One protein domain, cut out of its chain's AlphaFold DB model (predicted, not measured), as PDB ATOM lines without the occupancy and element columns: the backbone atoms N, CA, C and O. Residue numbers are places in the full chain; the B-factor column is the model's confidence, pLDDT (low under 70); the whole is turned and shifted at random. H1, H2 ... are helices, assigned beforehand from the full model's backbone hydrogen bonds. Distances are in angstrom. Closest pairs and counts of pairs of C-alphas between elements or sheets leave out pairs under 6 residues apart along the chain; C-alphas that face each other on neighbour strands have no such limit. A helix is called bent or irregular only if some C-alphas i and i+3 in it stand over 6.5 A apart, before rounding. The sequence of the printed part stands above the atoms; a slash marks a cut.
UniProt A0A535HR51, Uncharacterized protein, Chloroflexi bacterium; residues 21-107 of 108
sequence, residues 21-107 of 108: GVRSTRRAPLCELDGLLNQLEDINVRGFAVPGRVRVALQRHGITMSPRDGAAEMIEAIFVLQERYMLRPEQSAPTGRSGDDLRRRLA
ATOM      1  N   GLY A  21       9.405 -54.149 -22.780       60.94
ATOM      2  CA  GLY A  21       8.900 -54.342 -24.145       60.94
ATOM      3  C   GLY A  21       8.137 -53.127 -24.678       60.94
ATOM      4  O   GLY A  21       8.318 -52.715 -25.827       60.94
ATOM      5  N   VAL A  22       7.348 -52.485 -23.819       60.28
ATOM      6  CA  VAL A  22       6.547 -51.313 -24.177       60.28
ATOM      7  C   VAL A  22       7.447 -50.082 -24.331       60.28
ATOM      8  O   VAL A  22       7.339 -49.344 -25.313       60.28
ATOM      9  N   ARG A  23       8.433 -49.932 -23.439       63.28
ATOM     10  CA  ARG A  23       9.429 -48.853 -23.488       63.28
ATOM     11  C   ARG A  23      10.253 -48.867 -24.778       63.28
ATOM     12  O   ARG A  23      10.465 -47.827 -25.402       63.28
ATOM     13  N   SER A  24      10.728 -50.044 -25.185       61.41
ATOM     14  CA  SER A  24      11.569 -50.198 -26.383       61.41
ATOM     15  C   SER A  24      10.790 -49.881 -27.663       61.41
ATOM     16  O   SER A  24      11.296 -49.178 -28.537       61.41
ATOM     17  N   THR A  25       9.529 -50.311 -27.726       66.88
ATOM     18  CA  THR A  25       8.635 -50.077 -28.870       66.88
ATOM     19  C   THR A  25       8.318 -48.589 -29.068       66.88
ATOM     20  O   THR A  25       8.187 -48.138 -30.202       66.88
ATOM     21  N   ARG A  26       8.259 -47.793 -27.990       68.94
ATOM     22  CA  ARG A  26       7.987 -46.344 -28.065       68.94
ATOM     23  C   ARG A  26       9.209 -45.484 -28.371       68.94
ATOM     24  O   ARG A  26       9.076 -44.431 -28.992       68.94
ATOM     25  N   ARG A  27      10.401 -45.914 -27.952       74.75
ATOM     26  CA  ARG A  27      11.640 -45.160 -28.206       74.75
ATOM     27  C   ARG A  27      11.960 -45.057 -29.692       74.75
ATOM     28  O   ARG A  27      12.458 -44.022 -30.108       74.75
ATOM     29  N   ALA A  28      11.662 -46.090 -30.481       78.81
ATOM     30  CA  ALA A  28      11.957 -46.083 -31.912       78.81
ATOM     31  C   ALA A  28      11.232 -44.936 -32.661       78.81
ATOM     32  O   ALA A  28      11.933 -44.100 -33.232       78.81
ATOM     33  N   PRO A  29       9.892 -44.785 -32.579       79.50
ATOM     34  CA  PRO A  29       9.195 -43.644 -33.177       79.50
ATOM     35  C   PRO A  29       9.669 -42.280 -32.664       79.50
ATOM     36  O   PRO A  29       9.810 -41.351 -33.453       79.50
ATOM     37  N   LEU A  30       9.940 -42.145 -31.360       82.06
ATOM     38  CA  LEU A  30      10.417 -40.880 -30.787       82.06
ATOM     39  C   LEU A  30      11.814 -40.503 -31.302       82.06
ATOM     40  O   LEU A  30      12.038 -39.349 -31.651       82.06
ATOM     41  N   CYS A  31      12.727 -41.472 -31.419       83.31
ATOM     42  CA  CYS A  31      14.051 -41.245 -31.998       83.31
ATOM     43  C   CYS A  31      13.988 -40.907 -33.496       83.31
ATOM     44  O   CYS A  31      14.761 -40.075 -33.967       83.31
ATOM     45  N   GLU A  32      13.079 -41.528 -34.251       85.62
ATOM     46  CA  GLU A  32      12.852 -41.176 -35.658       85.62
ATOM     47  C   GLU A  32      12.338 -39.734 -35.795       85.62
ATOM     48  O   GLU A  32      12.872 -38.966 -36.600       85.62
ATOM     49  N   LEU A  33      11.368 -39.335 -34.962       86.50
ATOM     50  CA  LEU A  33      10.838 -37.968 -34.926       86.50
ATOM     51  C   LEU A  33      11.912 -36.934 -34.561       86.50
ATOM     52  O   LEU A  33      11.976 -35.891 -35.206       86.50
ATOM     53  N   ASP A  34      12.807 -37.236 -33.621       87.31
ATOM     54  CA  ASP A  34      13.950 -36.368 -33.302       87.31
ATOM     55  C   ASP A  34      14.918 -36.199 -34.474       87.31
ATOM     56  O   ASP A  34      15.449 -35.112 -34.718       87.31
ATOM     57  N   GLY A  35      15.171 -37.277 -35.216       88.12
ATOM     58  CA  GLY A  35      16.000 -37.223 -36.416       88.12
ATOM     59  C   GLY A  35      15.393 -36.322 -37.495       88.12
ATOM     60  O   GLY A  35      16.123 -35.617 -38.198       88.12
ATOM     61  N   LEU A  36      14.063 -36.319 -37.623       90.25
ATOM     62  CA  LEU A  36      13.333 -35.432 -38.534       90.25
ATOM     63  C   LEU A  36      13.319 -33.987 -38.029       90.25
ATOM     64  O   LEU A  36      13.521 -33.076 -38.829       90.25
ATOM     65  N   LEU A  37      13.155 -33.784 -36.721       91.06
ATOM     66  CA  LEU A  37      13.174 -32.469 -36.086       91.06
ATOM     67  C   LEU A  37      14.503 -31.751 -36.347       91.06
ATOM     68  O   LEU A  37      14.502 -30.645 -36.875       91.06
ATOM     69  N   ASN A  38      15.636 -32.420 -36.105       87.56
ATOM     70  CA  ASN A  38      16.965 -31.856 -36.370       87.56
ATOM     71  C   ASN A  38      17.150 -31.444 -37.843       87.56
ATOM     72  O   ASN A  38      17.728 -30.400 -38.141       87.56
ATOM     73  N   GLN A  39      16.657 -32.259 -38.784       90.44
ATOM     74  CA  GLN A  39      16.725 -31.937 -40.213       90.44
ATOM     75  C   GLN A  39      15.855 -30.727 -40.561       90.44
ATOM     76  O   GLN A  39      16.286 -29.859 -41.319       90.44
ATOM     77  N   LEU A  40      14.635 -30.667 -40.027       91.19
ATOM     78  CA  LEU A  40      13.709 -29.567 -40.277       91.19
ATOM     79  C   LEU A  40      14.194 -28.257 -39.667       91.19
ATOM     80  O   LEU A  40      14.038 -27.220 -40.300       91.19
ATOM     81  N   GLU A  41      14.808 -28.287 -38.486       91.44
ATOM     82  CA  GLU A  41      15.403 -27.103 -37.868       91.44
ATOM     83  C   GLU A  41      16.523 -26.519 -38.738       91.44
ATOM     84  O   GLU A  41      16.526 -25.314 -38.994       91.44
ATOM     85  N   ASP A  42      17.426 -27.357 -39.260       91.00
ATOM     86  CA  ASP A  42      18.486 -26.906 -40.173       91.00
ATOM     87  C   ASP A  42      17.903 -26.342 -41.481       91.00
ATOM     88  O   ASP A  42      18.302 -25.265 -41.929       91.00
ATOM     89  N   ILE A  43      16.896 -27.007 -42.057       90.62
ATOM     90  CA  ILE A  43      16.179 -26.526 -43.250       90.62
ATOM     91  C   ILE A  43      15.511 -25.173 -42.984       90.62
ATOM     92  O   ILE A  43      15.622 -24.269 -43.812       90.62
ATOM     93  N   ASN A  44      14.843 -25.025 -41.839       91.12
ATOM     94  CA  ASN A  44      14.135 -23.810 -41.454       91.12
ATOM     95  C   ASN A  44      15.103 -22.635 -41.279       91.12
ATOM     96  O   ASN A  44      14.854 -21.545 -41.785       91.12
ATOM     97  N   VAL A  45      16.241 -22.868 -40.619       92.50
ATOM     98  CA  VAL A  45      17.287 -21.850 -40.433       92.50
ATOM     99  C   VAL A  45      17.893 -21.420 -41.768       92.50
ATOM    100  O   VAL A  45      18.181 -20.241 -41.960       92.50
ATOM    101  N   ARG A  46      18.085 -22.359 -42.700       91.25
ATOM    102  CA  ARG A  46      18.686 -22.081 -44.013       91.25
ATOM    103  C   ARG A  46      17.685 -21.601 -45.067       91.25
ATOM    104  O   ARG A  46      18.108 -21.211 -46.151       91.25
ATOM    105  N   GLY A  47      16.384 -21.639 -44.774       89.69
ATOM    106  CA  GLY A  47      15.324 -21.260 -45.710       89.69
ATOM    107  C   GLY A  47      15.208 -22.190 -46.921       89.69
ATOM    108  O   GLY A  47      14.798 -21.754 -47.997       89.69
ATOM    109  N   PHE A  48      15.606 -23.459 -46.788       89.88
ATOM    110  CA  PHE A  48      15.531 -24.421 -47.888       89.88
ATOM    111  C   PHE A  48      14.136 -25.035 -48.032       89.88
ATOM    112  O   PHE A  48      13.342 -25.094 -47.094       89.88
ATOM    113  N   ALA A  49      13.845 -25.547 -49.228       89.50
ATOM    114  CA  ALA A  49      12.641 -26.333 -49.453       89.50
ATOM    115  C   ALA A  49      12.726 -27.675 -48.709       89.50
ATOM    116  O   ALA A  49      13.757 -28.353 -48.738       89.50
ATOM    117  N   VAL A  50      11.622 -28.093 -48.083       90.38
ATOM    118  CA  VAL A  50      11.564 -29.373 -47.368       90.38
ATOM    119  C   VAL A  50      11.614 -30.544 -48.361       90.38
ATOM    120  O   VAL A  50      10.732 -30.648 -49.220       90.38
ATOM    121  N   PRO A  51      12.575 -31.479 -48.232       91.06
ATOM    122  CA  PRO A  51      12.659 -32.644 -49.104       91.06
ATOM    123  C   PRO A  51      11.426 -33.550 -49.008       91.06
ATOM    124  O   PRO A  51      10.939 -33.845 -47.916       91.06
ATOM    125  N   GLY A  52      10.985 -34.111 -50.139       89.94
ATOM    126  CA  GLY A  52       9.840 -35.033 -50.182       89.94
ATOM    127  C   GLY A  52       9.981 -36.245 -49.247       89.94
ATOM    128  O   GLY A  52       9.001 -36.671 -48.644       89.94
ATOM    129  N   ARG A  53      11.209 -36.740 -49.033       89.94
ATOM    130  CA  ARG A  53      11.489 -37.839 -48.088       89.94
ATOM    131  C   ARG A  53      11.105 -37.516 -46.639       89.94
ATOM    132  O   ARG A  53      10.628 -38.399 -45.937       89.94
ATOM    133  N   VAL A  54      11.276 -36.261 -46.212       90.00
ATOM    134  CA  VAL A  54      10.895 -35.806 -44.864       90.00
ATOM    135  C   VAL A  54       9.377 -35.837 -44.742       90.00
ATOM    136  O   VAL A  54       8.840 -36.344 -43.764       90.00
ATOM    137  N   ARG A  55       8.677 -35.407 -45.797       89.94
ATOM    138  CA  ARG A  55       7.213 -35.434 -45.841       89.94
ATOM    139  C   ARG A  55       6.645 -36.846 -45.761       89.94
ATOM    140  O   ARG A  55       5.724 -37.093 -44.990       89.94
ATOM    141  N   VAL A  56       7.227 -37.780 -46.512       90.44
ATOM    142  CA  VAL A  56       6.837 -39.199 -46.472       90.44
ATOM    143  C   VAL A  56       7.083 -39.800 -45.086       90.44
ATOM    144  O   VAL A  56       6.247 -40.549 -44.590       90.44
ATOM    145  N   ALA A  57       8.200 -39.462 -44.434       88.75
ATOM    146  CA  ALA A  57       8.490 -39.945 -43.086       88.75
ATOM    147  C   ALA A  57       7.447 -39.452 -42.065       88.75
ATOM    148  O   ALA A  57       6.893 -40.259 -41.324       88.75
ATOM    149  N   LEU A  58       7.089 -38.165 -42.089       88.31
ATOM    150  CA  LEU A  58       6.066 -37.603 -41.196       88.31
ATOM    151  C   LEU A  58       4.681 -38.229 -41.425       88.31
ATOM    152  O   LEU A  58       3.982 -38.556 -40.463       88.31
ATOM    153  N   GLN A  59       4.318 -38.503 -42.680       89.44
ATOM    154  CA  GLN A  59       3.082 -39.221 -43.011       89.44
ATOM    155  C   GLN A  59       3.043 -40.640 -42.426       89.44
ATOM    156  O   GLN A  59       1.988 -41.078 -41.969       89.44
ATOM    157  N   ARG A  60       4.180 -41.353 -42.371       88.69
ATOM    158  CA  ARG A  60       4.264 -42.681 -41.729       88.69
ATOM    159  C   ARG A  60       3.998 -42.627 -40.224       88.69
ATOM    160  O   ARG A  60       3.507 -43.605 -39.668       88.69
ATOM    161  N   HIS A  61       4.262 -41.488 -39.590       84.12
ATOM    162  CA  HIS A  61       3.918 -41.236 -38.190       84.12
ATOM    163  C   HIS A  61       2.489 -40.696 -38.000       84.12
ATOM    164  O   HIS A  61       2.102 -40.374 -36.878       84.12
ATOM    165  N   GLY A  62       1.685 -40.618 -39.067       83.88
ATOM    166  CA  GLY A  62       0.294 -40.164 -39.014       83.88
ATOM    167  C   GLY A  62       0.116 -38.647 -39.091       83.88
ATOM    168  O   GLY A  62      -0.992 -38.159 -38.870       83.88
ATOM    169  N   ILE A  63       1.170 -37.893 -39.417       86.38
ATOM    170  CA  ILE A  63       1.078 -36.443 -39.597       86.38
ATOM    171  C   ILE A  63       0.520 -36.153 -40.992       86.38
ATOM    172  O   ILE A  63       1.111 -36.512 -42.013       86.38
ATOM    173  N   THR A  64      -0.634 -35.489 -41.037       84.06
ATOM    174  CA  THR A  64      -1.217 -34.985 -42.286       84.06
ATOM    175  C   THR A  64      -0.653 -33.602 -42.564       84.06
ATOM    176  O   THR A  64      -0.687 -32.745 -41.689       84.06
ATOM    177  N   MET A  65      -0.141 -33.392 -43.775       82.88
ATOM    178  CA  MET A  65       0.505 -32.140 -44.167       82.88
ATOM    179  C   MET A  65      -0.006 -31.686 -45.528       82.88
ATOM    180  O   MET A  65      -0.205 -32.501 -46.435       82.88
ATOM    181  N   SER A  66      -0.173 -30.382 -45.679       84.88
ATOM    182  CA  SER A  66      -0.459 -29.728 -46.944       84.88
ATOM    183  C   SER A  66       0.808 -29.626 -47.802       84.88
ATOM    184  O   SER A  66       1.917 -29.460 -47.288       84.88
ATOM    185  N   PRO A  67       0.686 -29.640 -49.142       80.12
ATOM    186  CA  PRO A  67       1.796 -29.331 -50.035       80.12
ATOM    187  C   PRO A  67       2.469 -27.982 -49.737       80.12
ATOM    188  O   PRO A  67       3.667 -27.846 -49.987       80.12
ATOM    189  N   ARG A  68       1.709 -27.024 -49.190       84.50
ATOM    190  CA  ARG A  68       2.158 -25.661 -48.875       84.50
ATOM    191  C   ARG A  68       2.879 -25.530 -47.534       84.50
ATOM    192  O   ARG A  68       3.478 -24.486 -47.314       84.50
ATOM    193  N   ASP A  69       2.846 -26.557 -46.688       87.00
ATOM    194  CA  ASP A  69       3.478 -26.496 -45.370       87.00
ATOM    195  C   ASP A  69       5.001 -26.405 -45.514       87.00
ATOM    196  O   ASP A  69       5.625 -27.134 -46.305       87.00
ATOM    197  N   GLY A  70       5.588 -25.476 -44.766       89.31
ATOM    198  CA  GLY A  70       7.019 -25.254 -44.663       89.31
ATOM    199  C   GLY A  70       7.633 -26.041 -43.510       89.31
ATOM    200  O   GLY A  70       7.017 -26.915 -42.904       89.31
ATOM    201  N   ALA A  71       8.903 -25.763 -43.223       89.88
ATOM    202  CA  ALA A  71       9.617 -26.464 -42.162       89.88
ATOM    203  C   ALA A  71       9.068 -26.126 -40.764       89.88
ATOM    204  O   ALA A  71       9.017 -27.009 -39.913       89.88
ATOM    205  N   ALA A  72       8.624 -24.884 -40.542       87.81
ATOM    206  CA  ALA A  72       8.075 -24.435 -39.264       87.81
ATOM    207  C   ALA A  72       6.786 -25.187 -38.891       87.81
ATOM    208  O   ALA A  72       6.692 -25.730 -37.793       87.81
ATOM    209  N   GLU A  73       5.845 -25.314 -39.827       89.56
ATOM    210  CA  GLU A  73       4.583 -26.029 -39.613       89.56
ATOM    211  C   GLU A  73       4.827 -27.520 -39.322       89.56
ATOM    212  O   GLU A  73       4.160 -28.129 -38.484       89.56
ATOM    213  N   MET A  74       5.829 -28.119 -39.972       90.31
ATOM    214  CA  MET A  74       6.204 -29.515 -39.730       90.31
ATOM    215  C   MET A  74       6.874 -29.721 -38.368       90.31
ATOM    216  O   MET A  74       6.632 -30.742 -37.728       90.31
ATOM    217  N   ILE A  75       7.692 -28.768 -37.913       88.88
ATOM    218  CA  ILE A  75       8.293 -28.779 -36.571       88.88
ATOM    219  C   ILE A  75       7.192 -28.753 -35.503       88.88
ATOM    220  O   ILE A  75       7.203 -29.577 -34.588       88.88
ATOM    221  N   GLU A  76       6.206 -27.867 -35.647       87.25
ATOM    222  CA  GLU A  76       5.067 -27.795 -34.725       87.25
ATOM    223  C   GLU A  76       4.264 -29.101 -34.705       87.25
ATOM    224  O   GLU A  76       3.934 -29.616 -33.635       87.25
ATOM    225  N   ALA A  77       4.016 -29.697 -35.874       87.12
ATOM    226  CA  ALA A  77       3.316 -30.973 -35.967       87.12
ATOM    227  C   ALA A  77       4.067 -32.119 -35.258       87.12
ATOM    228  O   ALA A  77       3.433 -32.971 -34.627       87.12
ATOM    229  N   ILE A  78       5.405 -32.133 -35.318       87.94
ATOM    230  CA  ILE A  78       6.227 -33.093 -34.567       87.94
ATOM    231  C   ILE A  78       6.063 -32.876 -33.065       87.94
ATOM    232  O   ILE A  78       5.861 -33.855 -32.347       87.94
ATOM    233  N   PHE A  79       6.099 -31.632 -32.581       85.12
ATOM    234  CA  PHE A  79       5.934 -31.358 -31.151       85.12
ATOM    235  C   PHE A  79       4.568 -31.796 -30.629       85.12
ATOM    236  O   PHE A  79       4.508 -32.464 -29.598       85.12
ATOM    237  N   VAL A  80       3.486 -31.514 -31.360       83.06
ATOM    238  CA  VAL A  80       2.134 -31.979 -31.000       83.06
ATOM    239  C   VAL A  80       2.074 -33.507 -30.945       83.06
ATOM    240  O   VAL A  80       1.463 -34.090 -30.046       83.06
ATOM    241  N   LEU A  81       2.722 -34.188 -31.894       83.00
ATOM    242  CA  LEU A  81       2.758 -35.643 -31.911       83.00
ATOM    243  C   LEU A  81       3.568 -36.204 -30.734       83.00
ATOM    244  O   LEU A  81       3.095 -37.119 -30.060       83.00
ATOM    245  N   GLN A  82       4.756 -35.659 -30.467       81.81
ATOM    246  CA  GLN A  82       5.584 -36.045 -29.326       81.81
ATOM    247  C   GLN A  82       4.832 -35.819 -28.011       81.81
ATOM    248  O   GLN A  82       4.741 -36.741 -27.208       81.81
ATOM    249  N   GLU A  83       4.207 -34.657 -27.818       80.38
ATOM    250  CA  GLU A  83       3.374 -34.365 -26.648       80.38
ATOM    251  C   GLU A  83       2.239 -35.388 -26.492       80.38
ATOM    252  O   GLU A  83       2.012 -35.915 -25.403       80.38
ATOM    253  N   ARG A  84       1.568 -35.767 -27.585       76.06
ATOM    254  CA  ARG A  84       0.538 -36.813 -27.549       76.06
ATOM    255  C   ARG A  84       1.100 -38.181 -27.149       76.06
ATOM    256  O   ARG A  84       0.460 -38.865 -26.349       76.06
ATOM    257  N   TYR A  85       2.277 -38.561 -27.654       74.31
ATOM    258  CA  TYR A  85       2.984 -39.775 -27.220       74.31
ATOM    259  C   TYR A  85       3.292 -39.739 -25.720       74.31
ATOM    260  O   TYR A  85       3.144 -40.759 -25.046       74.31
ATOM    261  N   MET A  86       3.679 -38.570 -25.202       72.94
ATOM    262  CA  MET A  86       3.953 -38.362 -23.780       72.94
ATOM    263  C   MET A  86       2.695 -38.470 -22.915       72.94
ATOM    264  O   MET A  86       2.732 -39.082 -21.852       72.94
ATOM    265  N   LEU A  87       1.579 -37.889 -23.362       71.19
ATOM    266  CA  LEU A  87       0.331 -37.828 -22.595       71.19
ATOM    267  C   LEU A  87      -0.500 -39.115 -22.680       71.19
ATOM    268  O   LEU A  87      -1.247 -39.427 -21.752       71.19
ATOM    269  N   ARG A  88      -0.437 -39.845 -23.802       65.56
ATOM    270  CA  ARG A  88      -1.250 -41.049 -24.053       65.56
ATOM    271  C   ARG A  88      -0.429 -42.170 -24.689       65.56
ATOM    272  O   ARG A  88      -0.576 -42.456 -25.883       65.56
ATOM    273  N   PRO A  89       0.388 -42.862 -23.891       57.94
ATOM    274  CA  PRO A  89       1.303 -43.865 -24.412       57.94
ATOM    275  C   PRO A  89       0.637 -45.067 -25.108       57.94
ATOM    276  O   PRO A  89       1.166 -45.569 -26.096       57.94
ATOM    277  N   GLU A  90      -0.547 -45.482 -24.655       56.94
ATOM    278  CA  GLU A  90      -1.285 -46.644 -25.186       56.94
ATOM    279  C   GLU A  90      -1.934 -46.395 -26.564       56.94
ATOM    280  O   GLU A  90      -2.250 -47.332 -27.290       56.94
ATOM    281  N   GLN A  91      -2.157 -45.132 -26.948       53.38
ATOM    282  CA  GLN A  91      -2.949 -44.766 -28.141       53.38
ATOM    283  C   GLN A  91      -2.101 -44.313 -29.332       53.38
ATOM    284  O   GLN A  91      -2.650 -43.961 -30.376       53.38
ATOM    285  N   SER A  92      -0.782 -44.243 -29.162       52.06
ATOM    286  CA  SER A  92       0.054 -43.436 -30.052       52.06
ATOM    287  C   SER A  92       0.779 -44.235 -31.130       52.06
ATOM    288  O   SER A  92       1.300 -43.634 -32.058       52.06
ATOM    289  N   ALA A  93       0.761 -45.571 -31.088       49.78
ATOM    290  CA  ALA A  93       1.206 -46.350 -32.239       49.78
ATOM    291  C   ALA A  93       0.242 -46.086 -33.411       49.78
ATOM    292  O   ALA A  93      -0.957 -46.355 -33.266       49.78
ATOM    293  N   PRO A  94       0.713 -45.583 -34.570       48.28
ATOM    294  CA  PRO A  94      -0.127 -45.474 -35.745       48.28
ATOM    295  C   PRO A  94      -0.388 -46.898 -36.234       48.28
ATOM    296  O   PRO A  94       0.320 -47.445 -37.076       48.28
ATOM    297  N   THR A  95      -1.420 -47.533 -35.685       46.84
ATOM    298  CA  THR A  95      -2.093 -48.622 -36.381       46.84
ATOM    299  C   THR A  95      -2.592 -47.994 -37.677       46.84
ATOM    300  O   THR A  95      -3.375 -47.050 -37.653       46.84
ATOM    301  N   GLY A  96      -2.011 -48.399 -38.808       45.25
ATOM    302  CA  GLY A  96      -2.136 -47.732 -40.108       45.25
ATOM    303  C   GLY A  96      -3.553 -47.704 -40.691       45.25
ATOM    304  O   GLY A  96      -3.803 -48.331 -41.714       45.25
ATOM    305  N   ARG A  97      -4.489 -46.985 -40.060       40.81
ATOM    306  CA  ARG A  97      -5.903 -46.872 -40.453       40.81
ATOM    307  C   ARG A  97      -6.548 -45.522 -40.119       40.81
ATOM    308  O   ARG A  97      -7.764 -45.398 -40.199       40.81
ATOM    309  N   SER A  98      -5.786 -44.473 -39.797       47.59
ATOM    310  CA  SER A  98      -6.409 -43.172 -39.482       47.59
ATOM    311  C   SER A  98      -6.992 -42.444 -40.707       47.59
ATOM    312  O   SER A  98      -7.774 -41.511 -40.541       47.59
ATOM    313  N   GLY A  99      -6.659 -42.874 -41.931       43.16
ATOM    314  CA  GLY A  99      -7.283 -42.363 -43.159       43.16
ATOM    315  C   GLY A  99      -8.670 -42.951 -43.454       43.16
ATOM    316  O   GLY A  99      -9.472 -42.307 -44.128       43.16
ATOM    317  N   ASP A 100      -8.975 -44.145 -42.934       47.59
ATOM    318  CA  ASP A 100     -10.267 -44.810 -43.152       47.59
ATOM    319  C   ASP A 100     -11.360 -44.264 -42.228       47.59
ATOM    320  O   ASP A 100     -12.513 -44.134 -42.633       47.59
ATOM    321  N   ASP A 101     -11.001 -43.877 -41.001       48.44
ATOM    322  CA  ASP A 101     -11.979 -43.419 -40.010       48.44
ATOM    323  C   ASP A 101     -12.568 -42.040 -40.364       48.44
ATOM    324  O   ASP A 101     -13.766 -41.806 -40.211       48.44
ATOM    325  N   LEU A 102     -11.764 -41.144 -40.955       47.09
ATOM    326  CA  LEU A 102     -12.247 -39.842 -41.434       47.09
ATOM    327  C   LEU A 102     -13.135 -39.980 -42.683       47.09
ATOM    328  O   LEU A 102     -14.162 -39.309 -42.782       47.09
ATOM    329  N   ARG A 103     -12.794 -40.889 -43.612       48.69
ATOM    330  CA  ARG A 103     -13.633 -41.200 -44.787       48.69
ATOM    331  C   ARG A 103     -14.956 -41.848 -44.392       48.69
ATOM    332  O   ARG A 103     -15.982 -41.507 -44.968       48.69
ATOM    333  N   ARG A 104     -14.955 -42.731 -43.390       48.41
ATOM    334  CA  ARG A 104     -16.174 -43.374 -42.883       48.41
ATOM    335  C   ARG A 104     -17.117 -42.382 -42.193       48.41
ATOM    336  O   ARG A 104     -18.325 -42.561 -42.265       48.41
ATOM    337  N   ARG A 105     -16.588 -41.325 -41.567       52.06
ATOM    338  CA  ARG A 105     -17.391 -40.283 -40.896       52.06
ATOM    339  C   ARG A 105     -17.955 -39.214 -41.837       52.06
ATOM    340  O   ARG A 105     -18.891 -38.532 -41.445       52.06
ATOM    341  N   LEU A 106     -17.409 -39.077 -43.047       46.41
ATOM    342  CA  LEU A 106     -17.896 -38.151 -44.084       46.41
ATOM    343  C   LEU A 106     -18.804 -38.824 -45.128       46.41
ATOM    344  O   LEU A 106     -19.316 -38.146 -46.011       46.41
ATOM    345  N   ALA A 107     -18.985 -40.144 -45.051       46.16
ATOM    346  CA  ALA A 107     -19.847 -40.920 -45.944       46.16
ATOM    347  C   ALA A 107     -21.275 -41.125 -45.389       46.16
ATOM    348  O   ALA A 107     -21.928 -42.105 -45.747       46.16
TER     349      ALA A 107
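This is residues 21 to 107 of the 108 residues of an uncharacterized protein of Chloroflexi bacterium (UniProt A0A535HR51). The long helix H1 and the helix H3 run side by side in opposite ways, and the short helix H2 sits beside them, so that the three make a small, loosely closed triangular body. From this body residues 100 to 107, of which 100 to 106 belong to the short helix H4, stick out freely as an arm. The printed part has 87 residues with four named helices, H1, H2, H3 and H4 in that order along the chain, and no named strand; its class is all helix. It is only just compact, close to loose, with a radius of gyration of the C-alphas of 13.9 A, and its flat outline spans 38 by 37 by 20 A.

H1, the longest helix, runs from residue 21 to residue 46, 39.1 A from C-alpha 21 at (8.900, -54.342, -24.145) to C-alpha 46 at (18.686, -22.081, -44.013). It is neither bent nor irregular, but only just: C-alphas 25 and 28 are 6.0 A apart. H3, residues 71 to 87, is 24.5 A long and begins at C-alpha 71 at (9.617, -26.464, -42.162). H2, residues 52 to 60, measures 12.7 A from first to last C-alpha. H4, residues 98 to 106, measures 13.4 A and ends at C-alpha 106 at (-17.896, -38.151, -44.084).

H1 and H3 touch, with 15 pairs of C-alphas within 8 A. Their closest C-alphas are those of Asn 44 and Ala 71, 5.3 A apart. They run opposite ways at a shallow tilt of 20 degrees. H1 and H2 are close but not clearly touching, and their closest C-alphas are those of Leu 36 and Val 54, 6.8 A apart. These two run opposite ways at a shallow tilt of 30 degrees. H2 and H3 are near each other, with 7 pairs of C-alphas within 10 A. H4 is apart from H1, H2 and H3. In H2 and H3 every O i to N i+4 pair is within hydrogen-bond range; in H1 20 of 22 are, and in H4 3 of 5.

The two C-alphas farthest apart are those of Arg 46 and Ala 107, 42.9 A. Without residues 100 to 107, which stand free, the body has 79 residues and spans 39 by 25 by 19 A. The printed part has no cut. The link from H1 to H2, 5 residues, is tight; those from H2 to H3 and from H3 to H4, 10 residues each, are short. The mean pLDDT of the printed part is 76.3, and residues 21 to 26 and 88 to 107 are under 70; the mean of H4 is 48.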